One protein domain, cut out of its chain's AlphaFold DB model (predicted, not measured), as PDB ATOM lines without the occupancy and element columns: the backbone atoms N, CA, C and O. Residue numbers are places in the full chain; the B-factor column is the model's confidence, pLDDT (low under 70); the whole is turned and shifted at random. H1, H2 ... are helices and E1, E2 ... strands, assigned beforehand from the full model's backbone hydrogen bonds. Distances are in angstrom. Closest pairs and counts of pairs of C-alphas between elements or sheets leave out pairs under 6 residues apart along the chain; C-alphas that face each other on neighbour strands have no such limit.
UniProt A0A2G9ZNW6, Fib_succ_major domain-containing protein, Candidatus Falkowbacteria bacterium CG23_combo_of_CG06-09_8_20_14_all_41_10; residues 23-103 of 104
ATOM      1  N   SER A  23      -1.041 -23.627  14.939       94.94
ATOM      2  CA  SER A  23      -2.184 -22.770  14.619       94.94
ATOM      3  C   SER A  23      -3.307 -23.538  13.920       94.94
ATOM      4  O   SER A  23      -4.484 -23.283  14.188       94.94
ATOM      5  N   GLU A  24      -2.975 -24.527  13.089       95.81
ATOM      6  CA  GLU A  24      -3.949 -25.448  12.497       95.81
ATOM      7  C   GLU A  24      -4.568 -26.357  13.558       95.81
ATOM      8  O   GLU A  24      -5.790 -26.502  13.601       95.81
ATOM      9  N   GLN A  25      -3.754 -26.888  14.478       94.69
ATOM     10  CA  GLN A  25      -4.280 -27.608  15.640       94.69
ATOM     11  C   GLN A  25      -5.208 -26.707  16.463       94.69
ATOM     12  O   GLN A  25      -6.262 -27.158  16.891       94.69
ATOM     13  N   ASN A  26      -4.878 -25.422  16.641       95.31
ATOM     14  CA  ASN A  26      -5.710 -24.523  17.450       95.31
ATOM     15  C   ASN A  26      -7.038 -24.271  16.747       95.31
ATOM     16  O   ASN A  26      -8.083 -24.266  17.377       95.31
ATOM     17  N   SER A  27      -7.015 -24.136  15.423       96.50
ATOM     18  CA  SER A  27      -8.236 -24.000  14.631       96.50
ATOM     19  C   SER A  27      -9.157 -25.217  14.790       96.50
ATOM     20  O   SER A  27     -10.369 -25.050  14.928       96.50
ATOM     21  N   LEU A  28      -8.595 -26.432  14.836       95.44
ATOM     22  CA  LEU A  28      -9.344 -27.656  15.137       95.44
ATOM     23  C   LEU A  28      -9.912 -27.646  16.565       95.44
ATOM     24  O   LEU A  28     -11.081 -27.978  16.759       95.44
ATOM     25  N   ASP A  29      -9.110 -27.242  17.547       95.44
ATOM     26  CA  ASP A  29      -9.536 -27.177  18.946       95.44
ATOM     27  C   ASP A  29     -10.679 -26.172  19.133       95.44
ATOM     28  O   ASP A  29     -11.692 -26.500  19.749       95.44
ATOM     29  N   GLN A  30     -10.579 -24.982  18.535       96.31
ATOM     30  CA  GLN A  30     -11.634 -23.962  18.535       96.31
ATOM     31  C   GLN A  30     -12.923 -24.480  17.894       96.31
ATOM     32  O   GLN A  30     -14.008 -24.272  18.427       96.31
ATOM     33  N   TYR A  31     -12.807 -25.184  16.765       96.81
ATOM     34  CA  TYR A  31     -13.956 -25.754  16.063       96.81
ATOM     35  C   TYR A  31     -14.699 -26.803  16.904       96.81
ATOM     36  O   TYR A  31     -15.923 -26.914  16.835       96.81
ATOM     37  N   LEU A  32     -13.965 -27.586  17.697       97.12
ATOM     38  CA  LEU A  32     -14.534 -28.654  18.514       97.12
ATOM     39  C   LEU A  32     -14.890 -28.211  19.934       97.12
ATOM     40  O   LEU A  32     -15.622 -28.929  20.616       97.12
ATOM     41  N   THR A  33     -14.410 -27.065  20.395       96.75
ATOM     42  CA  THR A  33     -14.688 -26.573  21.744       96.75
ATOM     43  C   THR A  33     -16.155 -26.161  21.883       96.75
ATOM     44  O   THR A  33     -16.732 -25.518  21.009       96.75
ATOM     45  N   ASP A  34     -16.791 -26.567  22.981       96.19
ATOM     46  CA  ASP A  34     -18.156 -26.158  23.303       96.19
ATOM     47  C   ASP A  34     -18.217 -24.684  23.711       96.19
ATOM     48  O   ASP A  34     -17.321 -24.146  24.367       96.19
ATOM     49  N   ILE A  35     -19.330 -24.034  23.367       94.25
ATOM     50  CA  ILE A  35     -19.594 -22.641  23.737       94.25
ATOM     51  C   ILE A  35     -19.484 -22.478  25.257       94.25
ATOM     52  O   ILE A  35     -20.127 -23.196  26.022       94.25
ATOM     53  N   GLY A  36     -18.703 -21.486  25.687       91.44
ATOM     54  CA  GLY A  36     -18.502 -21.158  27.100       91.44
ATOM     55  C   GLY A  36     -17.338 -21.897  27.764       91.44
ATOM     56  O   GLY A  36     -16.995 -21.558  28.896       91.44
ATOM     57  N   GLN A  37     -16.700 -22.849  27.079       92.62
ATOM     58  CA  GLN A  37     -15.435 -23.416  27.529       92.62
ATOM     59  C   GLN A  37     -14.268 -22.568  27.011       92.62
ATOM     60  O   GLN A  37     -14.304 -22.047  25.897       92.62
ATOM     61  N   THR A  38     -13.232 -22.406  27.830       93.38
ATOM     62  CA  THR A  38     -12.020 -21.714  27.400       93.38
ATOM     63  C   THR A  38     -11.268 -22.571  26.383       93.38
ATOM     64  O   THR A  38     -11.226 -23.800  26.489       93.38
ATOM     65  N   CYS A  39     -10.692 -21.911  25.387       94.38
ATOM     66  CA  CYS A  39      -9.704 -22.503  24.505       94.38
ATOM     67  C   CYS A  39      -8.835 -21.363  23.971       94.38
ATOM     68  O   CYS A  39      -9.288 -20.560  23.161       94.38
ATOM     69  N   ASP A  40      -7.625 -21.223  24.493       91.94
ATOM     70  CA  ASP A  40      -6.617 -20.261  24.054       91.94
ATOM     71  C   ASP A  40      -5.551 -20.973  23.213       91.94
ATOM     72  O   ASP A  40      -5.283 -22.160  23.395       91.94
ATOM     73  N   ALA A  41      -4.875 -20.240  22.325       89.44
ATOM     74  CA  ALA A  41      -3.807 -20.789  21.489       89.44
ATOM     75  C   ALA A  41      -2.677 -21.457  22.303       89.44
ATOM     76  O   ALA A  41      -2.071 -22.436  21.857       89.44
ATOM     77  N   ASN A  42      -2.405 -20.976  23.518       87.56
ATOM     78  CA  ASN A  42      -1.363 -21.532  24.378       87.56
ATOM     79  C   ASN A  42      -1.796 -22.813  25.109       87.56
ATOM     80  O   ASN A  42      -0.922 -23.609  25.458       87.56
ATOM     81  N   ARG A  43      -3.110 -23.047  25.265       86.50
ATOM     82  CA  ARG A  43      -3.734 -24.247  25.859       86.50
ATOM     83  C   ARG A  43      -3.159 -24.616  27.230       86.50
ATOM     84  O   ARG A  43      -2.332 -25.519  27.362       86.50
ATOM     85  N   GLY A  44      -3.575 -23.898  28.271       82.75
ATOM     86  CA  GLY A  44      -3.110 -24.143  29.641       82.75
ATOM     87  C   GLY A  44      -3.905 -25.233  30.375       82.75
ATOM     88  O   GLY A  44      -5.124 -25.173  30.431       82.75
ATOM     89  N   ALA A  45      -3.241 -26.184  31.038       81.06
ATOM     90  CA  ALA A  45      -3.902 -27.215  31.857       81.06
ATOM     91  C   ALA A  45      -5.026 -27.977  31.106       81.06
ATOM     92  O   ALA A  45      -4.729 -28.703  30.164       81.06
ATOM     93  N   TYR A  46      -6.290 -27.828  31.522       82.12
ATOM     94  CA  TYR A  46      -7.471 -28.470  30.916       82.12
ATOM     95  C   TYR A  46      -8.224 -27.549  29.939       82.12
ATOM     96  O   TYR A  46      -9.427 -27.695  29.716       82.12
ATOM     97  N   ASP A  47      -7.538 -26.561  29.378       90.00
ATOM     98  CA  ASP A  47      -8.079 -25.715  28.322       90.00
ATOM     99  C   ASP A  47      -8.418 -26.543  27.066       90.00
ATOM    100  O   ASP A  47      -7.817 -27.588  26.819       90.00
ATOM    101  N   CYS A  48      -9.434 -26.133  26.303       93.81
ATOM    102  CA  CYS A  48     -10.013 -26.925  25.201       93.81
ATOM    103  C   CYS A  48     -10.447 -28.382  25.571       93.81
ATOM    104  O   CYS A  48     -10.565 -29.239  24.693       93.81
ATOM    105  N   ALA A  49     -10.703 -28.720  26.846       94.12
ATOM    106  CA  ALA A  49     -11.083 -30.071  27.290       94.12
ATOM    107  C   ALA A  49     -12.288 -30.684  26.556       94.12
ATOM    108  O   ALA A  49     -12.348 -31.906  26.367       94.12
ATOM    109  N   THR A  50     -13.253 -29.867  26.129       95.94
ATOM    110  CA  THR A  50     -14.413 -30.368  25.379       95.94
ATOM    111  C   THR A  50     -14.010 -30.811  23.975       95.94
ATOM    112  O   THR A  50     -14.376 -31.914  23.564       95.94
ATOM    113  N   ALA A  51     -13.146 -30.048  23.294       96.19
ATOM    114  CA  ALA A  51     -12.513 -30.482  22.051       96.19
ATOM    115  C   ALA A  51     -11.731 -31.783  22.256       96.19
ATOM    116  O   ALA A  51     -11.933 -32.758  21.528       96.19
ATOM    117  N   GLY A  52     -10.929 -31.843  23.322       95.06
ATOM    118  CA  GLY A  52     -10.171 -33.039  23.671       95.06
ATOM    119  C   GLY A  52     -11.053 -34.270  23.905       95.06
ATOM    120  O   GLY A  52     -10.696 -35.374  23.502       95.06
ATOM    121  N   THR A  53     -12.237 -34.101  24.497       96.00
ATOM    122  CA  THR A  53     -13.218 -35.187  24.667       96.00
ATOM    123  C   THR A  53     -13.779 -35.653  23.326       96.00
ATOM    124  O   THR A  53     -13.863 -36.856  23.082       96.00
ATOM    125  N   LYS A  54     -14.107 -34.725  22.421       97.38
ATOM    126  CA  LYS A  54     -14.666 -35.056  21.101       97.38
ATOM    127  C   LYS A  54     -13.658 -35.724  20.166       97.38
ATOM    128  O   LYS A  54     -14.085 -36.464  19.284       97.38
ATOM    129  N   LEU A  55     -12.359 -35.477  20.351       96.62
ATOM    130  CA  LEU A  55     -11.270 -36.069  19.563       96.62
ATOM    131  C   LEU A  55     -10.946 -37.525  19.930       96.62
ATOM    132  O   LEU A  55     -10.386 -38.246  19.103       96.62
ATOM    133  N   LYS A  56     -11.270 -37.970  21.146       96.56
ATOM    134  CA  LYS A  56     -10.992 -39.337  21.620       96.56
ATOM    135  C   LYS A  56     -11.915 -40.370  20.965       96.56
ATOM    136  O   LYS A  56     -12.946 -40.032  20.383       96.56
ATOM    137  N   VAL A  57     -11.557 -41.650  21.090       96.69
ATOM    138  CA  VAL A  57     -12.461 -42.772  20.765       96.69
ATOM    139  C   VAL A  57     -13.803 -42.592  21.480       96.69
ATOM    140  O   VAL A  57     -13.839 -42.361  22.688       96.69
ATOM    141  N   GLY A  58     -14.901 -42.703  20.729       94.56
ATOM    142  CA  GLY A  58     -16.260 -42.498  21.246       94.56
ATOM    143  C   GLY A  58     -16.689 -41.029  21.342       94.56
ATOM    144  O   GLY A  58     -17.822 -40.751  21.731       94.56
ATOM    145  N   GLY A  59     -15.810 -40.093  20.974       95.62
ATOM    146  CA  GLY A  59     -16.148 -38.690  20.781       95.62
ATOM    147  C   GLY A  59     -16.913 -38.439  19.476       95.62
ATOM    148  O   GLY A  59     -17.191 -39.350  18.694       95.62
ATOM    149  N   THR A  60     -17.266 -37.179  19.229       96.81
ATOM    150  CA  THR A  60     -18.141 -36.793  18.109       96.81
ATOM    151  C   THR A  60     -17.403 -36.272  16.877       96.81
ATOM    152  O   THR A  60     -18.044 -36.047  15.854       96.81
ATOM    153  N   SER A  61     -16.077 -36.088  16.925       96.19
ATOM    154  CA  SER A  61     -15.325 -35.548  15.777       96.19
ATOM    155  C   SER A  61     -15.064 -36.578  14.671       96.19
ATOM    156  O   SER A  61     -14.684 -36.206  13.565       96.19
ATOM    157  N   GLY A  62     -15.206 -37.874  14.972       95.38
ATOM    158  CA  GLY A  62     -14.819 -38.969  14.077       95.38
ATOM    159  C   GLY A  62     -13.312 -39.251  14.027       95.38
ATOM    160  O   GLY A  62     -12.911 -40.248  13.427       95.38
ATOM    161  N   PHE A  63     -12.480 -38.439  14.691       93.75
ATOM    162  CA  PHE A  63     -11.023 -38.618  14.722       93.75
ATOM    163  C   PHE A  63     -10.596 -39.886  15.481       93.75
ATOM    164  O   PHE A  63      -9.647 -40.551  15.080       93.75
ATOM    165  N   ASN A  64     -11.335 -40.256  16.535       95.88
ATOM    166  CA  ASN A  64     -11.151 -41.496  17.298       95.88
ATOM    167  C   ASN A  64      -9.712 -41.722  17.798       95.88
ATOM    168  O   ASN A  64      -9.159 -42.815  17.678       95.88
ATOM    169  N   SER A  65      -9.103 -40.695  18.395       95.31
ATOM    170  CA  SER A  65      -7.751 -40.805  18.939       95.31
ATOM    171  C   SER A  65      -7.665 -41.846  20.053       95.31
ATOM    172  O   SER A  65      -8.337 -41.731  21.082       95.31
ATOM    173  N   ILE A  66      -6.752 -42.802  19.888       96.19
ATOM    174  CA  ILE A  66      -6.380 -43.779  20.912       96.19
ATOM    175  C   ILE A  66      -5.295 -43.165  21.799       96.19
ATOM    176  O   ILE A  66      -4.295 -42.659  21.295       96.19
ATOM    177  N   LEU A  67      -5.467 -43.238  23.122       96.69
ATOM    178  CA  LEU A  67      -4.467 -42.803  24.106       96.69
ATOM    179  C   LEU A  67      -3.316 -43.822  24.192       96.69
ATOM    180  O   LEU A  67      -3.171 -44.537  25.176       96.69
ATOM    181  N   ALA A  68      -2.539 -43.951  23.116       95.56
ATOM    182  CA  ALA A  68      -1.522 -44.993  22.958       95.56
ATOM    183  C   ALA A  68      -0.236 -44.759  23.774       95.56
ATOM    184  O   ALA A  68       0.600 -45.654  23.867       95.56
ATOM    185  N   GLY A  69      -0.063 -43.579  24.367       96.38
ATOM    186  CA  GLY A  69       1.178 -43.188  25.021       96.38
ATOM    187  C   GLY A  69       2.318 -42.995  24.018       96.38
ATOM    188  O   GLY A  69       2.096 -42.541  22.895       96.38
ATOM    189  N   TYR A  70       3.544 -43.323  24.421       94.69
ATOM    190  CA  TYR A  70       4.708 -43.325  23.529       94.69
ATOM    191  C   TYR A  70       5.641 -44.507  23.809       94.69
ATOM    192  O   TYR A  70       5.608 -45.106  24.886       94.69
ATOM    193  N   CYS A  71       6.488 -44.827  22.830       95.25
ATOM    194  CA  CYS A  71       7.579 -45.789  22.969       95.25
ATOM    195  C   CYS A  71       8.896 -45.033  23.186       95.25
ATOM    196  O   CYS A  71       9.236 -44.141  22.405       95.25
ATOM    197  N   GLY A  72       9.594 -45.348  24.272       93.81
ATOM    198  CA  GLY A  72      10.904 -44.801  24.593       93.81
ATOM    199  C   GLY A  72      12.001 -45.368  23.693       93.81
ATOM    200  O   GLY A  72      11.829 -46.382  23.018       93.81
ATOM    201  N   GLY A  73      13.168 -44.721  23.702       94.44
ATOM    202  CA  GLY A  73      14.332 -45.194  22.939       94.44
ATOM    203  C   GLY A  73      14.880 -46.548  23.412       94.44
ATOM    204  O   GLY A  73      15.623 -47.195  22.683       94.44
ATOM    205  N   ASP A  74      14.499 -46.982  24.613       96.31
ATOM    206  CA  ASP A  74      14.798 -48.290  25.198       96.31
ATOM    207  C   ASP A  74      13.803 -49.389  24.773       96.31
ATOM    208  O   ASP A  74      13.966 -50.547  25.152       96.31
ATOM    209  N   GLY A  75      12.779 -49.044  23.984       95.44
ATOM    210  CA  GLY A  75      11.713 -49.953  23.566       95.44
ATOM    211  C   GLY A  75      10.600 -50.135  24.603       95.44
ATOM    212  O   GLY A  75       9.662 -50.895  24.356       95.44
ATOM    213  N   SER A  76      10.677 -49.450  25.748       97.25
ATOM    214  CA  SER A  76       9.625 -49.466  26.763       97.25
ATOM    215  C   SER A  76       8.453 -48.578  26.348       97.25
ATOM    216  O   SER A  76       8.631 -47.523  25.740       97.25
ATOM    217  N   PHE A  77       7.236 -48.971  26.719       96.00
ATOM    218  CA  PHE A  77       6.026 -48.199  26.431       96.00
ATOM    219  C   PHE A  77       5.530 -47.471  27.679       96.00
ATOM    220  O   PHE A  77       5.342 -48.087  28.730       96.00
ATOM    221  N   TYR A  78       5.243 -46.178  27.544       96.88
ATOM    222  CA  TYR A  78       4.847 -45.300  28.644       96.88
ATOM    223  C   TYR A  78       3.495 -44.642  28.379       96.88
ATOM    224  O   TYR A  78       3.173 -44.314  27.241       96.88
ATOM    225  N   TYR A  79       2.725 -44.404  29.446       96.69
ATOM    226  CA  TYR A  79       1.454 -43.660  29.425       96.69
ATOM    227  C   TYR A  79       0.368 -44.214  28.491       96.69
ATOM    228  O   TYR A  79      -0.516 -43.477  28.046       96.69
ATOM    229  N   GLN A  80       0.405 -45.519  28.225       96.38
ATOM    230  CA  GLN A  80      -0.692 -46.217  27.561       96.38
ATOM    231  C   GLN A  80      -1.988 -46.034  28.360       96.38
ATOM    232  O   GLN A  80      -2.006 -46.188  29.580       96.38
ATOM    233  N   GLY A  81      -3.068 -45.674  27.673       95.81
ATOM    234  CA  GLY A  81      -4.363 -45.338  28.261       95.81
ATOM    235  C   GLY A  81      -4.449 -43.934  28.866       95.81
ATOM    236  O   GLY A  81      -5.549 -43.514  29.212       95.81
ATOM    237  N   VAL A  82      -3.333 -43.202  28.968       96.12
ATOM    238  CA  VAL A  82      -3.273 -41.895  29.643       96.12
ATOM    239  C   VAL A  82      -3.104 -40.754  28.650       96.12
ATOM    240  O   VAL A  82      -3.843 -39.779  28.735       96.12
ATOM    241  N   TYR A  83      -2.180 -40.866  27.692       96.00
ATOM    242  CA  TYR A  83      -1.905 -39.790  26.734       96.00
ATOM    243  C   TYR A  83      -1.997 -40.246  25.276       96.00
ATOM    244  O   TYR A  83      -1.652 -41.376  24.948       96.00
ATOM    245  N   ALA A  84      -2.410 -39.349  24.381       95.50
ATOM    246  CA  ALA A  84      -2.127 -39.438  22.946       95.50
ATOM    247  C   ALA A  84      -1.313 -38.215  22.543       95.50
ATOM    248  O   ALA A  84      -1.724 -37.108  22.868       95.50
ATOM    249  N   PHE A  85      -0.197 -38.407  21.845       94.00
ATOM    250  CA  PHE A  85       0.738 -37.342  21.486       94.00
ATOM    251  C   PHE A  85       0.663 -37.008  19.993       94.00
ATOM    252  O   PHE A  85       0.627 -37.910  19.156       94.00
ATOM    253  N   PHE A  86       0.692 -35.716  19.664       91.00
ATOM    254  CA  PHE A  86       0.644 -35.188  18.302       91.00
ATOM    255  C   PHE A  86       1.803 -34.232  18.061       91.00
ATOM    256  O   PHE A  86       2.003 -33.269  18.805       91.00
ATOM    257  N   TRP A  87       2.556 -34.501  17.000       90.50
ATOM    258  CA  TRP A  87       3.621 -33.619  16.548       90.50
ATOM    259  C   TRP A  87       3.050 -32.436  15.777       90.50
ATOM    260  O   TRP A  87       2.153 -32.600  14.951       90.50
ATOM    261  N   SER A  88       3.612 -31.261  16.035       92.06
ATOM    262  CA  SER A  88       3.397 -30.064  15.233       92.06
ATOM    263  C   SER A  88       4.545 -29.866  14.244       92.06
ATOM    264  O   SER A  88       5.694 -30.182  14.554       92.06
ATOM    265  N   SER A  89       4.259 -29.286  13.079       93.88
ATOM    266  CA  SER A  89       5.301 -28.752  12.196       93.88
ATOM    267  C   SER A  89       5.865 -27.409  12.679       93.88
ATOM    268  O   SER A  89       6.849 -26.932  12.120       93.88
ATOM    269  N   SER A  90       5.253 -26.792  13.696       93.75
ATOM    270  CA  SER A  90       5.785 -25.600  14.362       93.75
ATOM    271  C   SER A  90       6.921 -25.973  15.316       93.75
ATOM    272  O   SER A  90       6.856 -26.979  16.027       93.75
ATOM    273  N   ILE A  91       7.967 -25.143  15.347       92.56
ATOM    274  CA  ILE A  91       9.203 -25.404  16.095       92.56
ATOM    275  C   ILE A  91       9.553 -24.259  17.054       92.56
ATOM    276  O   ILE A  91       9.255 -23.095  16.801       92.56
ATOM    277  N   SER A  92      10.245 -24.585  18.145       89.88
ATOM    278  CA  SER A  92      10.969 -23.632  18.993       89.88
ATOM    279  C   SER A  92      12.426 -24.068  19.102       89.88
ATOM    280  O   SER A  92      12.736 -25.149  19.619       89.88
ATOM    281  N   GLY A  93      13.335 -23.243  18.578       90.12
ATOM    282  CA  GLY A  93      14.742 -23.611  18.428       90.12
ATOM    283  C   GLY A  93      14.886 -24.846  17.536       90.12
ATOM    284  O   GLY A  93      14.582 -24.792  16.350       90.12
ATOM    285  N   PHE A  94      15.324 -25.961  18.124       87.81
ATOM    286  CA  PHE A  94      15.501 -27.243  17.431       87.81
ATOM    287  C   PHE A  94      14.414 -28.278  17.751       87.81
ATOM    288  O   PHE A  94      14.503 -29.413  17.294       87.81
ATOM    289  N   ASN A  95      13.406 -27.912  18.548       89.50
ATOM    290  CA  ASN A  95      12.379 -28.839  19.011       89.50
ATOM    291  C   ASN A  95      11.039 -28.543  18.337       89.50
ATOM    292  O   ASN A  95      10.589 -27.395  18.329       89.50
ATOM    293  N   ALA A  96      10.384 -29.581  17.825       91.12
ATOM    294  CA  ALA A  96       8.987 -29.500  17.415       91.12
ATOM    295  C   ALA A  96       8.090 -29.301  18.638       91.12
ATOM    296  O   ALA A  96       8.358 -29.840  19.717       91.12
ATOM    297  N   TRP A  97       7.014 -28.539  18.474       91.94
ATOM    298  CA  TRP A  97       5.975 -28.489  19.494       91.94
ATOM    299  C   TRP A  97       5.221 -29.816  19.528       91.94
ATOM    300  O   TRP A  97       5.027 -30.482  18.507       91.94
ATOM    301  N   LEU A  98       4.793 -30.190  20.729       90.38
ATOM    302  CA  LEU A  98       4.047 -31.408  20.985       90.38
ATOM    303  C   LEU A  98       2.746 -31.051  21.694       90.38
ATOM    304  O   LEU A  98       2.755 -30.331  22.694       90.38
ATOM    305  N   ARG A  99       1.636 -31.584  21.193       91.50
ATOM    306  CA  ARG A  99       0.324 -31.507  21.840       91.50
ATOM    307  C   ARG A  99      -0.105 -32.889  22.294       91.50
ATOM    308  O   ARG A  99       0.385 -33.895  21.781       91.50
ATOM    309  N   TYR A 100      -0.995 -32.946  23.278       93.12
ATOM    310  CA  TYR A 100      -1.504 -34.221  23.753       93.12
ATOM    311  C   TYR A 100      -2.961 -34.161  24.192       93.12
ATOM    312  O   TYR A 100      -3.443 -33.148  24.690       93.12
ATOM    313  N   LEU A 101      -3.642 -35.291  24.031       94.62
ATOM    314  CA  LEU A 101      -4.896 -35.587  24.714       94.62
ATOM    315  C   LEU A 101      -4.579 -36.358  25.989       94.62
ATOM    316  O   LEU A 101      -3.666 -37.180  25.989       94.62
ATOM    317  N   VAL A 102      -5.347 -36.124  27.048       93.62
ATOM    318  CA  VAL A 102      -5.188 -36.777  28.356       93.62
ATOM    319  C   VAL A 102      -6.450 -37.541  28.743       93.62
ATOM    320  O   VAL A 102      -7.545 -37.113  28.386       93.62
ATOM    321  N   SER A 103      -6.331 -38.666  29.445       91.50
ATOM    322  CA  SER A 103      -7.461 -39.353  30.082       91.50
ATOM    323  C   SER A 103      -8.151 -38.438  31.100       91.50
ATOM    324  O   SER A 103      -7.481 -37.660  31.772       91.50
TER     325      SER A 103
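Overview. This is residues 23 to 103 of the 104 residues of the protein "Fib_succ_major domain-containing protein" of Candidatus Falkowbacteria bacterium CG23_combo_of_CG06-09_8_20_14_all_41_10 (UniProt A0A2G9ZNW6). A long two-stranded hairpin, E1 and E2, forms one side of the model, and two short helices, H1 and H2, set about at a right angle to each other, form the other side. Long loops make up much of the rest: residues 33 to 48 join the two helices, and residues 56 to 82 run from H2 past the open end of the hairpin, out to a turn at Asp 74 and back to the start of E1. The printed part has 81 residues, with two named helices and two named strands in the order H1, H2, E1, E2; the sheet has the order E1 - E2 and is antiparallel. The class is mixed, helices and strands, though the named elements hold 35 residues, under half of those printed. The whole is compact, with a radius of gyration of the C-alphas of 13.4 A and spans of 43 by 33 by 21 A.

Arrangement. E1, residues 83 to 92, and E2, residues 95 to 102, are antiparallel neighbours and a hairpin, with 154 degrees between their directions. The C-alphas of Tyr 83 and Val 102 face each other at 4.7 A. N 86 and O 99 are 2.8 A apart and N 97 and O 90 2.9 A, both within hydrogen-bond range. E1 bends by 87 degrees at residue 89. The closest C-alphas of E2 and H2, residues 49 to 55, are those of Leu 101 and Gly 52, 6.0 A apart. H2 and H1, residues 23 to 32, touch, their closest C-alphas being those of Ala 51 and Leu 32 at 4.5 A. Their lines are about perpendicular, at 87 degrees. H1 and E1 are near each other, with 9 pairs of C-alphas within 10 A, while H1 and E2 are apart. In H1 and H2 every O i to N i+4 pair is within hydrogen-bond range.

Along the chain. E1 measures 22.1 A from first to last C-alpha, beginning at C-alpha 83 (-1.905, -39.790, 26.734). E2 measures 21.4 A and ends at C-alpha 102 (-5.188, -36.777, 28.356). H1 begins at C-alpha 23 (-2.184, -22.770, 14.619) and is 14.2 A long; H2 is 9.8 A long. Residues 70 to 71 pair with residues 77 to 78, antiparallel, outside the named strands.

Size, cuts and confidence. The two C-alphas farthest apart are those of Gly 36 and Asp 74, 43.0 A. The printed part has no cut. The links H1 to H2, of 16 residues, and H2 to E1, of 27, are long; E1 to E2, of 2 residues, is tight. The mean pLDDT of the printed part is 93.8, and no printed residue is under 70.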